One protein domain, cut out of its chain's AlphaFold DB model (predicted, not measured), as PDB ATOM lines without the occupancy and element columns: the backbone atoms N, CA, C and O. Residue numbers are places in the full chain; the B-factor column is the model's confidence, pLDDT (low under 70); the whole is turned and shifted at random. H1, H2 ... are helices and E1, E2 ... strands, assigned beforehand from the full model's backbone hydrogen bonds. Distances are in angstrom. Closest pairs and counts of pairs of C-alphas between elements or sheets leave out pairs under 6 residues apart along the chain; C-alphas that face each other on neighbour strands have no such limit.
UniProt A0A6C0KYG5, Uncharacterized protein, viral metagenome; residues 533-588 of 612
ATOM      1  N   CYS A 533       8.895 -42.470 -38.861       86.38
ATOM      2  CA  CYS A 533       8.033 -43.244 -39.758       86.38
ATOM      3  C   CYS A 533       8.330 -42.970 -41.245       86.38
ATOM      4  O   CYS A 533       8.244 -43.875 -42.070       86.38
ATOM      5  N   GLY A 534       8.736 -41.743 -41.596       86.88
ATOM      6  CA  GLY A 534       8.949 -41.298 -42.981       86.88
ATOM      7  C   GLY A 534       7.669 -40.873 -43.717       86.88
ATOM      8  O   GLY A 534       7.720 -40.571 -44.907       86.88
ATOM      9  N   GLU A 535       6.543 -40.836 -43.009       84.44
ATOM     10  CA  GLU A 535       5.192 -40.534 -43.486       84.44
ATOM     11  C   GLU A 535       4.429 -39.743 -42.413       84.44
ATOM     12  O   GLU A 535       4.876 -39.660 -41.265       84.44
ATOM     13  N   ASP A 536       3.310 -39.123 -42.784       78.06
ATOM     14  CA  ASP A 536       2.483 -38.367 -41.842       78.06
ATOM     15  C   ASP A 536       1.815 -39.274 -40.796       78.06
ATOM     16  O   ASP A 536       1.430 -40.414 -41.076       78.06
ATOM     17  N   ILE A 537       1.682 -38.742 -39.577       83.62
ATOM     18  CA  ILE A 537       1.032 -39.418 -38.453       83.62
ATOM     19  C   ILE A 537      -0.354 -38.827 -38.231       83.62
ATOM     20  O   ILE A 537      -0.533 -37.609 -38.249       83.62
ATOM     21  N   LEU A 538      -1.330 -39.703 -38.008       78.56
ATOM     22  CA  LEU A 538      -2.705 -39.316 -37.723       78.56
ATOM     23  C   LEU A 538      -2.880 -39.016 -36.231       78.56
ATOM     24  O   LEU A 538      -2.969 -39.919 -35.397       78.56
ATOM     25  N   ASP A 539      -2.949 -37.725 -35.905       65.44
ATOM     26  CA  ASP A 539      -3.352 -37.249 -34.583       65.44
ATOM     27  C   ASP A 539      -4.824 -37.661 -34.325       65.44
ATOM     28  O   ASP A 539      -5.743 -37.196 -35.000       65.44
ATOM     29  N   ASN A 540      -5.051 -38.514 -33.316       57.56
ATOM     30  CA  ASN A 540      -6.371 -38.910 -32.790       57.56
ATOM     31  C   ASN A 540      -7.297 -39.751 -33.716       57.56
ATOM     32  O   ASN A 540      -8.510 -39.773 -33.506       57.56
ATOM     33  N   GLU A 541      -6.757 -40.513 -34.675       62.03
ATOM     34  CA  GLU A 541      -7.509 -41.583 -35.360       62.03
ATOM     35  C   GLU A 541      -6.753 -42.922 -35.323       62.03
ATOM     36  O   GLU A 541      -5.613 -43.033 -35.774       62.03
ATOM     37  N   TYR A 542      -7.391 -43.958 -34.767       73.50
ATOM     38  CA  TYR A 542      -6.828 -45.307 -34.724       73.50
ATOM     39  C   TYR A 542      -6.900 -45.968 -36.104       73.50
ATOM     40  O   TYR A 542      -7.919 -45.877 -36.788       73.50
ATOM     41  N   CYS A 543      -5.862 -46.736 -36.460       79.06
ATOM     42  CA  CYS A 543      -5.832 -47.574 -37.667       79.06
ATOM     43  C   CYS A 543      -7.119 -48.403 -37.846       79.06
ATOM     44  O   CYS A 543      -7.583 -48.590 -38.962       79.06
ATOM     45  N   GLU A 544      -7.714 -48.857 -36.741       78.12
ATOM     46  CA  GLU A 544      -8.917 -49.700 -36.672       78.12
ATOM     47  C   GLU A 544     -10.168 -49.088 -37.339       78.12
ATOM     48  O   GLU A 544     -11.072 -49.830 -37.719       78.12
ATOM     49  N   ASN A 545     -10.204 -47.767 -37.562       78.81
ATOM     50  CA  ASN A 545     -11.271 -47.102 -38.320       78.81
ATOM     51  C   ASN A 545     -11.161 -47.305 -39.849       78.81
ATOM     52  O   ASN A 545     -12.115 -47.026 -40.577       78.81
ATOM     53  N   MET A 546     -10.010 -47.754 -40.365       81.75
ATOM     54  CA  MET A 546      -9.731 -47.790 -41.805       81.75
ATOM     55  C   MET A 546     -10.180 -49.099 -42.456       81.75
ATOM     56  O   MET A 546      -9.750 -50.189 -42.078       81.75
ATOM     57  N   THR A 547     -10.982 -48.976 -43.514       81.31
ATOM     58  CA  THR A 547     -11.565 -50.105 -44.263       81.31
ATOM     59  C   THR A 547     -10.956 -50.313 -45.659       81.31
ATOM     60  O   THR A 547     -11.508 -51.071 -46.452       81.31
ATOM     61  N   ASP A 548      -9.857 -49.626 -45.988       82.12
ATOM     62  CA  ASP A 548      -9.140 -49.733 -47.269       82.12
ATOM     63  C   ASP A 548      -7.661 -50.085 -47.034       82.12
ATOM     64  O   ASP A 548      -6.907 -49.312 -46.434       82.12
ATOM     65  N   GLU A 549      -7.235 -51.239 -47.555       82.88
ATOM     66  CA  GLU A 549      -5.853 -51.732 -47.542       82.88
ATOM     67  C   GLU A 549      -4.850 -50.696 -48.092       82.88
ATOM     68  O   GLU A 549      -3.758 -50.525 -47.541       82.88
ATOM     69  N   PHE A 550      -5.211 -49.958 -49.147       82.06
ATOM     70  CA  PHE A 550      -4.325 -48.981 -49.792       82.06
ATOM     71  C   PHE A 550      -4.200 -47.655 -49.037       82.06
ATOM     72  O   PHE A 550      -3.330 -46.851 -49.391       82.06
ATOM     73  N   GLN A 551      -5.052 -47.413 -48.042       82.31
ATOM     74  CA  GLN A 551      -4.954 -46.276 -47.122       82.31
ATOM     75  C   GLN A 551      -4.266 -46.712 -45.827       82.31
ATOM     76  O   GLN A 551      -3.294 -46.083 -45.418       82.31
ATOM     77  N   CYS A 552      -4.680 -47.858 -45.276       84.81
ATOM     78  CA  CYS A 552      -4.093 -48.480 -44.092       84.81
ATOM     79  C   CYS A 552      -2.561 -48.600 -44.168       84.81
ATOM     80  O   CYS A 552      -1.860 -48.225 -43.238       84.81
ATOM     81  N   ASN A 553      -2.015 -49.070 -45.295       84.00
ATOM     82  CA  ASN A 553      -0.574 -49.309 -45.446       84.00
ATOM     83  C   ASN A 553       0.246 -48.059 -45.876       84.00
ATOM     84  O   ASN A 553       1.301 -48.215 -46.496       84.00
ATOM     85  N   LYS A 554      -0.238 -46.831 -45.620       83.81
ATOM     86  CA  LYS A 554       0.428 -45.552 -45.985       83.81
ATOM     87  C   LYS A 554       0.454 -44.501 -44.866       83.81
ATOM     88  O   LYS A 554       0.726 -43.329 -45.131       83.81
ATOM     89  N   VAL A 555       0.064 -44.884 -43.656       85.62
ATOM     90  CA  VAL A 555      -0.117 -43.964 -42.533       85.62
ATOM     91  C   VAL A 555       0.418 -44.588 -41.255       85.62
ATOM     92  O   VAL A 555       0.361 -45.804 -41.054       85.62
ATOM     93  N   SER A 556       0.913 -43.730 -40.373       89.06
ATOM     94  CA  SER A 556       1.365 -44.111 -39.044       89.06
ATOM     95  C   SER A 556       0.470 -43.489 -37.969       89.06
ATOM     96  O   SER A 556      -0.194 -42.477 -38.192       89.06
ATOM     97  N   ALA A 557       0.444 -44.107 -36.793       88.00
ATOM     98  CA  ALA A 557      -0.364 -43.690 -35.651       88.00
ATOM     99  C   ALA A 557       0.451 -43.769 -34.348       88.00
ATOM    100  O   ALA A 557       1.533 -44.363 -34.301       88.00
ATOM    101  N   LEU A 558      -0.073 -43.162 -33.281       86.38
ATOM    102  CA  LEU A 558       0.501 -43.216 -31.934       86.38
ATOM    103  C   LEU A 558      -0.269 -44.209 -31.058       86.38
ATOM    104  O   LEU A 558      -1.496 -44.268 -31.086       86.38
ATOM    105  N   TYR A 559       0.454 -44.984 -30.253       82.62
ATOM    106  CA  TYR A 559      -0.118 -45.816 -29.192       82.62
ATOM    107  C   TYR A 559       0.746 -45.659 -27.946       82.62
ATOM    108  O   TYR A 559       1.901 -46.085 -27.964       82.62
ATOM    109  N   ASN A 560       0.198 -45.059 -26.886       82.06
ATOM    110  CA  ASN A 560       0.935 -44.667 -25.677       82.06
ATOM    111  C   ASN A 560       2.253 -43.956 -26.051       82.06
ATOM    112  O   ASN A 560       3.343 -44.473 -25.801       82.06
ATOM    113  N   ASP A 561       2.115 -42.852 -26.792       80.38
ATOM    114  CA  ASP A 561       3.185 -41.986 -27.321       80.38
ATOM    115  C   ASP A 561       4.245 -42.673 -28.210       80.38
ATOM    116  O   ASP A 561       5.188 -42.041 -28.679       80.38
ATOM    117  N   THR A 562       4.067 -43.962 -28.515       86.06
ATOM    118  CA  THR A 562       4.969 -44.745 -29.364       86.06
ATOM    119  C   THR A 562       4.446 -44.779 -30.806       86.06
ATOM    120  O   THR A 562       3.350 -45.311 -31.023       86.06
ATOM    121  N   PRO A 563       5.195 -44.267 -31.803       89.38
ATOM    122  CA  PRO A 563       4.768 -44.270 -33.201       89.38
ATOM    123  C   PRO A 563       4.940 -45.637 -33.875       89.38
ATOM    124  O   PRO A 563       5.946 -46.333 -33.690       89.38
ATOM    125  N   PHE A 564       3.962 -46.021 -34.692       88.81
ATOM    126  CA  PHE A 564       3.953 -47.280 -35.440       88.81
ATOM    127  C   PHE A 564       3.218 -47.141 -36.780       88.81
ATOM    128  O   PHE A 564       2.284 -46.351 -36.903       88.81
ATOM    129  N   HIS A 565       3.607 -47.959 -37.759       89.06
ATOM    130  CA  HIS A 565       2.920 -48.046 -39.048       89.06
ATOM    131  C   HIS A 565       1.595 -48.803 -38.895       89.06
ATOM    132  O   HIS A 565       1.582 -49.908 -38.339       89.06
ATOM    133  N   CYS A 566       0.496 -48.272 -39.433       88.19
ATOM    134  CA  CYS A 566      -0.728 -49.052 -39.601       88.19
ATOM    135  C   CYS A 566      -0.478 -50.225 -40.577       88.19
ATOM    136  O   CYS A 566       0.355 -50.141 -41.484       88.19
ATOM    137  N   ALA A 567      -1.159 -51.355 -40.366       88.88
ATOM    138  CA  ALA A 567      -1.012 -52.553 -41.195       88.88
ATOM    139  C   ALA A 567      -2.349 -53.278 -41.385       88.88
ATOM    140  O   ALA A 567      -3.135 -53.415 -40.446       88.88
ATOM    141  N   TRP A 568      -2.600 -53.755 -42.606       90.00
ATOM    142  CA  TRP A 568      -3.830 -54.468 -42.953       90.00
ATOM    143  C   TRP A 568      -3.759 -55.950 -42.563       90.00
ATOM    144  O   TRP A 568      -2.776 -56.628 -42.870       90.00
ATOM    145  N   ASN A 569      -4.803 -56.471 -41.911       87.88
ATOM    146  CA  ASN A 569      -4.909 -57.888 -41.568       87.88
ATOM    147  C   ASN A 569      -5.884 -58.620 -42.510       87.88
ATOM    148  O   ASN A 569      -7.102 -58.457 -42.428       87.88
ATOM    149  N   ASN A 570      -5.332 -59.494 -43.355       87.81
ATOM    150  CA  ASN A 570      -6.071 -60.309 -44.326       87.81
ATOM    151  C   ASN A 570      -7.012 -61.358 -43.701       87.81
ATOM    152  O   ASN A 570      -7.907 -61.844 -44.388       87.81
ATOM    153  N   GLU A 571      -6.826 -61.730 -42.432       88.81
ATOM    154  CA  GLU A 571      -7.689 -62.704 -41.746       88.81
ATOM    155  C   GLU A 571      -8.969 -62.054 -41.208       88.81
ATOM    156  O   GLU A 571     -10.039 -62.661 -41.240       88.81
ATOM    157  N   THR A 572      -8.878 -60.805 -40.737       87.19
ATOM    158  CA  THR A 572     -10.014 -60.055 -40.174       87.19
ATOM    159  C   THR A 572     -10.648 -59.075 -41.159       87.19
ATOM    160  O   THR A 572     -11.789 -58.674 -40.942       87.19
ATOM    161  N   ASN A 573      -9.947 -58.706 -42.238       86.50
ATOM    162  CA  ASN A 573     -10.275 -57.578 -43.122       86.50
ATOM    163  C   ASN A 573     -10.425 -56.252 -42.354       86.50
ATOM    164  O   ASN A 573     -11.326 -55.457 -42.620       86.50
ATOM    165  N   LEU A 574      -9.538 -56.040 -41.378       85.81
ATOM    166  CA  LEU A 574      -9.438 -54.814 -40.590       85.81
ATOM    167  C   LEU A 574      -8.003 -54.288 -40.634       85.81
ATOM    168  O   LEU A 574      -7.038 -55.057 -40.612       85.81
ATOM    169  N   CYS A 575      -7.867 -52.967 -40.647       88.12
ATOM    170  CA  CYS A 575      -6.600 -52.298 -40.402       88.12
ATOM    171  C   CYS A 575      -6.273 -52.299 -38.896       88.12
ATOM    172  O   CYS A 575      -7.173 -52.290 -38.060       88.12
ATOM    173  N   GLY A 576      -4.991 -52.332 -38.525       86.62
ATOM    174  CA  GLY A 576      -4.580 -52.428 -37.123       86.62
ATOM    175  C   GLY A 576      -3.109 -52.101 -36.876       86.62
ATOM    176  O   GLY A 576      -2.419 -51.527 -37.721       86.62
ATOM    177  N   LYS A 577      -2.625 -52.455 -35.679       87.81
ATOM    178  CA  LYS A 577      -1.269 -52.132 -35.216       87.81
ATOM    179  C   LYS A 577      -0.190 -52.972 -35.907       87.81
ATOM    180  O   LYS A 577      -0.050 -54.159 -35.625       87.81
ATOM    181  N   GLY A 578       0.593 -52.330 -36.775       86.62
ATOM    182  CA  GLY A 578       1.767 -52.909 -37.425       86.62
ATOM    183  C   GLY A 578       3.070 -52.716 -36.641       86.62
ATOM    184  O   GLY A 578       3.097 -52.674 -35.410       86.62
ATOM    185  N   LEU A 579       4.183 -52.631 -37.377       87.06
ATOM    186  CA  LEU A 579       5.530 -52.509 -36.809       87.06
ATOM    187  C   LEU A 579       5.788 -51.100 -36.233       87.06
ATOM    188  O   LEU A 579       5.394 -50.117 -36.867       87.06
ATOM    189  N   PRO A 580       6.511 -50.966 -35.101       88.12
ATOM    190  CA  PRO A 580       6.936 -49.663 -34.591       88.12
ATOM    191  C   PRO A 580       7.837 -48.930 -35.592       88.12
ATOM    192  O   PRO A 580       8.666 -49.554 -36.266       88.12
ATOM    193  N   CYS A 581       7.711 -47.607 -35.674       87.81
ATOM    194  CA  CYS A 581       8.533 -46.793 -36.566       87.81
ATOM    195  C   CYS A 581      10.023 -46.858 -36.177       87.81
ATOM    196  O   CYS A 581      10.382 -47.199 -35.051       87.81
ATOM    197  N   GLY A 582      10.918 -46.595 -37.132       80.31
ATOM    198  CA  GLY A 582      12.370 -46.714 -36.935       80.31
ATOM    199  C   GLY A 582      12.927 -48.140 -36.756       80.31
ATOM    200  O   GLY A 582      14.145 -48.301 -36.771       80.31
ATOM    201  N   THR A 583      12.089 -49.182 -36.633       76.31
ATOM    202  CA  THR A 583      12.555 -50.587 -36.517       76.31
ATOM    203  C   THR A 583      13.046 -51.180 -37.839       76.31
ATOM    204  O   THR A 583      13.887 -52.079 -37.850       76.31
ATOM    205  N   ARG A 584      12.565 -50.655 -38.972       60.62
ATOM    206  CA  ARG A 584      13.189 -50.881 -40.279       60.62
ATOM    207  C   ARG A 584      14.517 -50.113 -40.305       60.62
ATOM    208  O   ARG A 584      14.496 -48.921 -39.992       60.62
ATOM    209  N   PRO A 585      15.649 -50.721 -40.714       51.59
ATOM    210  CA  PRO A 585      16.886 -49.975 -40.925       51.59
ATOM    211  C   PRO A 585      16.602 -48.790 -41.847       51.59
ATOM    212  O   PRO A 585      16.097 -49.002 -42.953       51.59
ATOM    213  N   LYS A 586      16.876 -47.554 -41.394       50.84
ATOM    214  CA  LYS A 586      16.639 -46.356 -42.214       50.84
ATOM    215  C   LYS A 586      17.355 -46.561 -43.548       50.84
ATOM    216  O   LYS A 586      18.583 -46.666 -43.571       50.84
ATOM    217  N   ALA A 587      16.589 -46.647 -44.639       50.91
ATOM    218  CA  ALA A 587      17.150 -46.707 -45.982       50.91
ATOM    219  C   ALA A 587      18.104 -45.518 -46.109       50.91
ATOM    220  O   ALA A 587      17.689 -44.387 -45.852       50.91
ATOM    221  N   GLN A 588      19.385 -45.786 -46.382       41.81
ATOM    222  CA  GLN A 588      20.421 -44.761 -46.284       41.81
ATOM    223  C   GLN A 588      20.044 -43.598 -47.198       41.81
ATOM    224  O   GLN A 588      20.092 -43.732 -48.422       41.81
TER     225      GLN A 588
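What this domain is: This is residues 533 to 588 of the 612 residues of an uncharacterized protein of viral metagenome (UniProt A0A6C0KYG5). A small, strongly twisted sheet of three strands, E1, E2 and E3, forms a wall, with the short helix H1 over one face of it. The long opening stretch, residues 533 to 548, loops past E1 before it reaches H1, and the last residues run out to one end of the longest axis. The printed part has 56 residues, with one named helix and three named strands in the order H1, E1, E2, E3; the sheet's order is E1, E2, E3, antiparallel. The class is mostly strand, though under half of the residues are in named elements. The whole is compact, with a radius of gyration of the C-alphas of 11.0 A and spans of 33 by 22 by 16 A.

Where its parts are: Find C-alpha 562 at (4.969, -44.745, -29.364); from there E2, residues 562 to 569, runs 20.5 A. E3, residues 574 to 580, runs 18.2 A and ends at C-alpha 580, (6.936, -49.663, -34.591). E1, residues 556 to 559, covers 10.1 A. Look for H1, residues 549 to 552, 5.1 A long, from C-alpha 549 at (-5.853, -51.732, -47.542).

How they stand to each other: E1, E2 and E3 form a meander, each strand the antiparallel neighbour of the one before. In the hairpin of E1 and E2, at 117 degrees, find N 557 and O 564 within hydrogen-bond range at 2.9 A. In the hairpin of E2 and E3, at 140 degrees, N 567 and O 576 are 2.9 A apart. H1 is on the sheet at a height over the sheet of 8.2 A, and only just over none of the strands: dropped onto the local plane, 2 of its 4 C-alphas fall on E2 and 2 on E3. Its closest C-alphas to E2 are those of Cys 552 and Cys 566, 5.6 A. H1 is too short for an O i to N i+4 pair, and its 1 O i to N i+3 pair is not within range.

The domain as a whole: The two C-alphas farthest apart, those of Thr 572 and Gln 588, are 34.6 A apart. The printed part has no cut, and the links H1 to E1, E1 to E2 and E2 to E3 are tight. The mean pLDDT of the printed part is 80.4; look for values under 70 at residues 539 to 541 and 584 to 588.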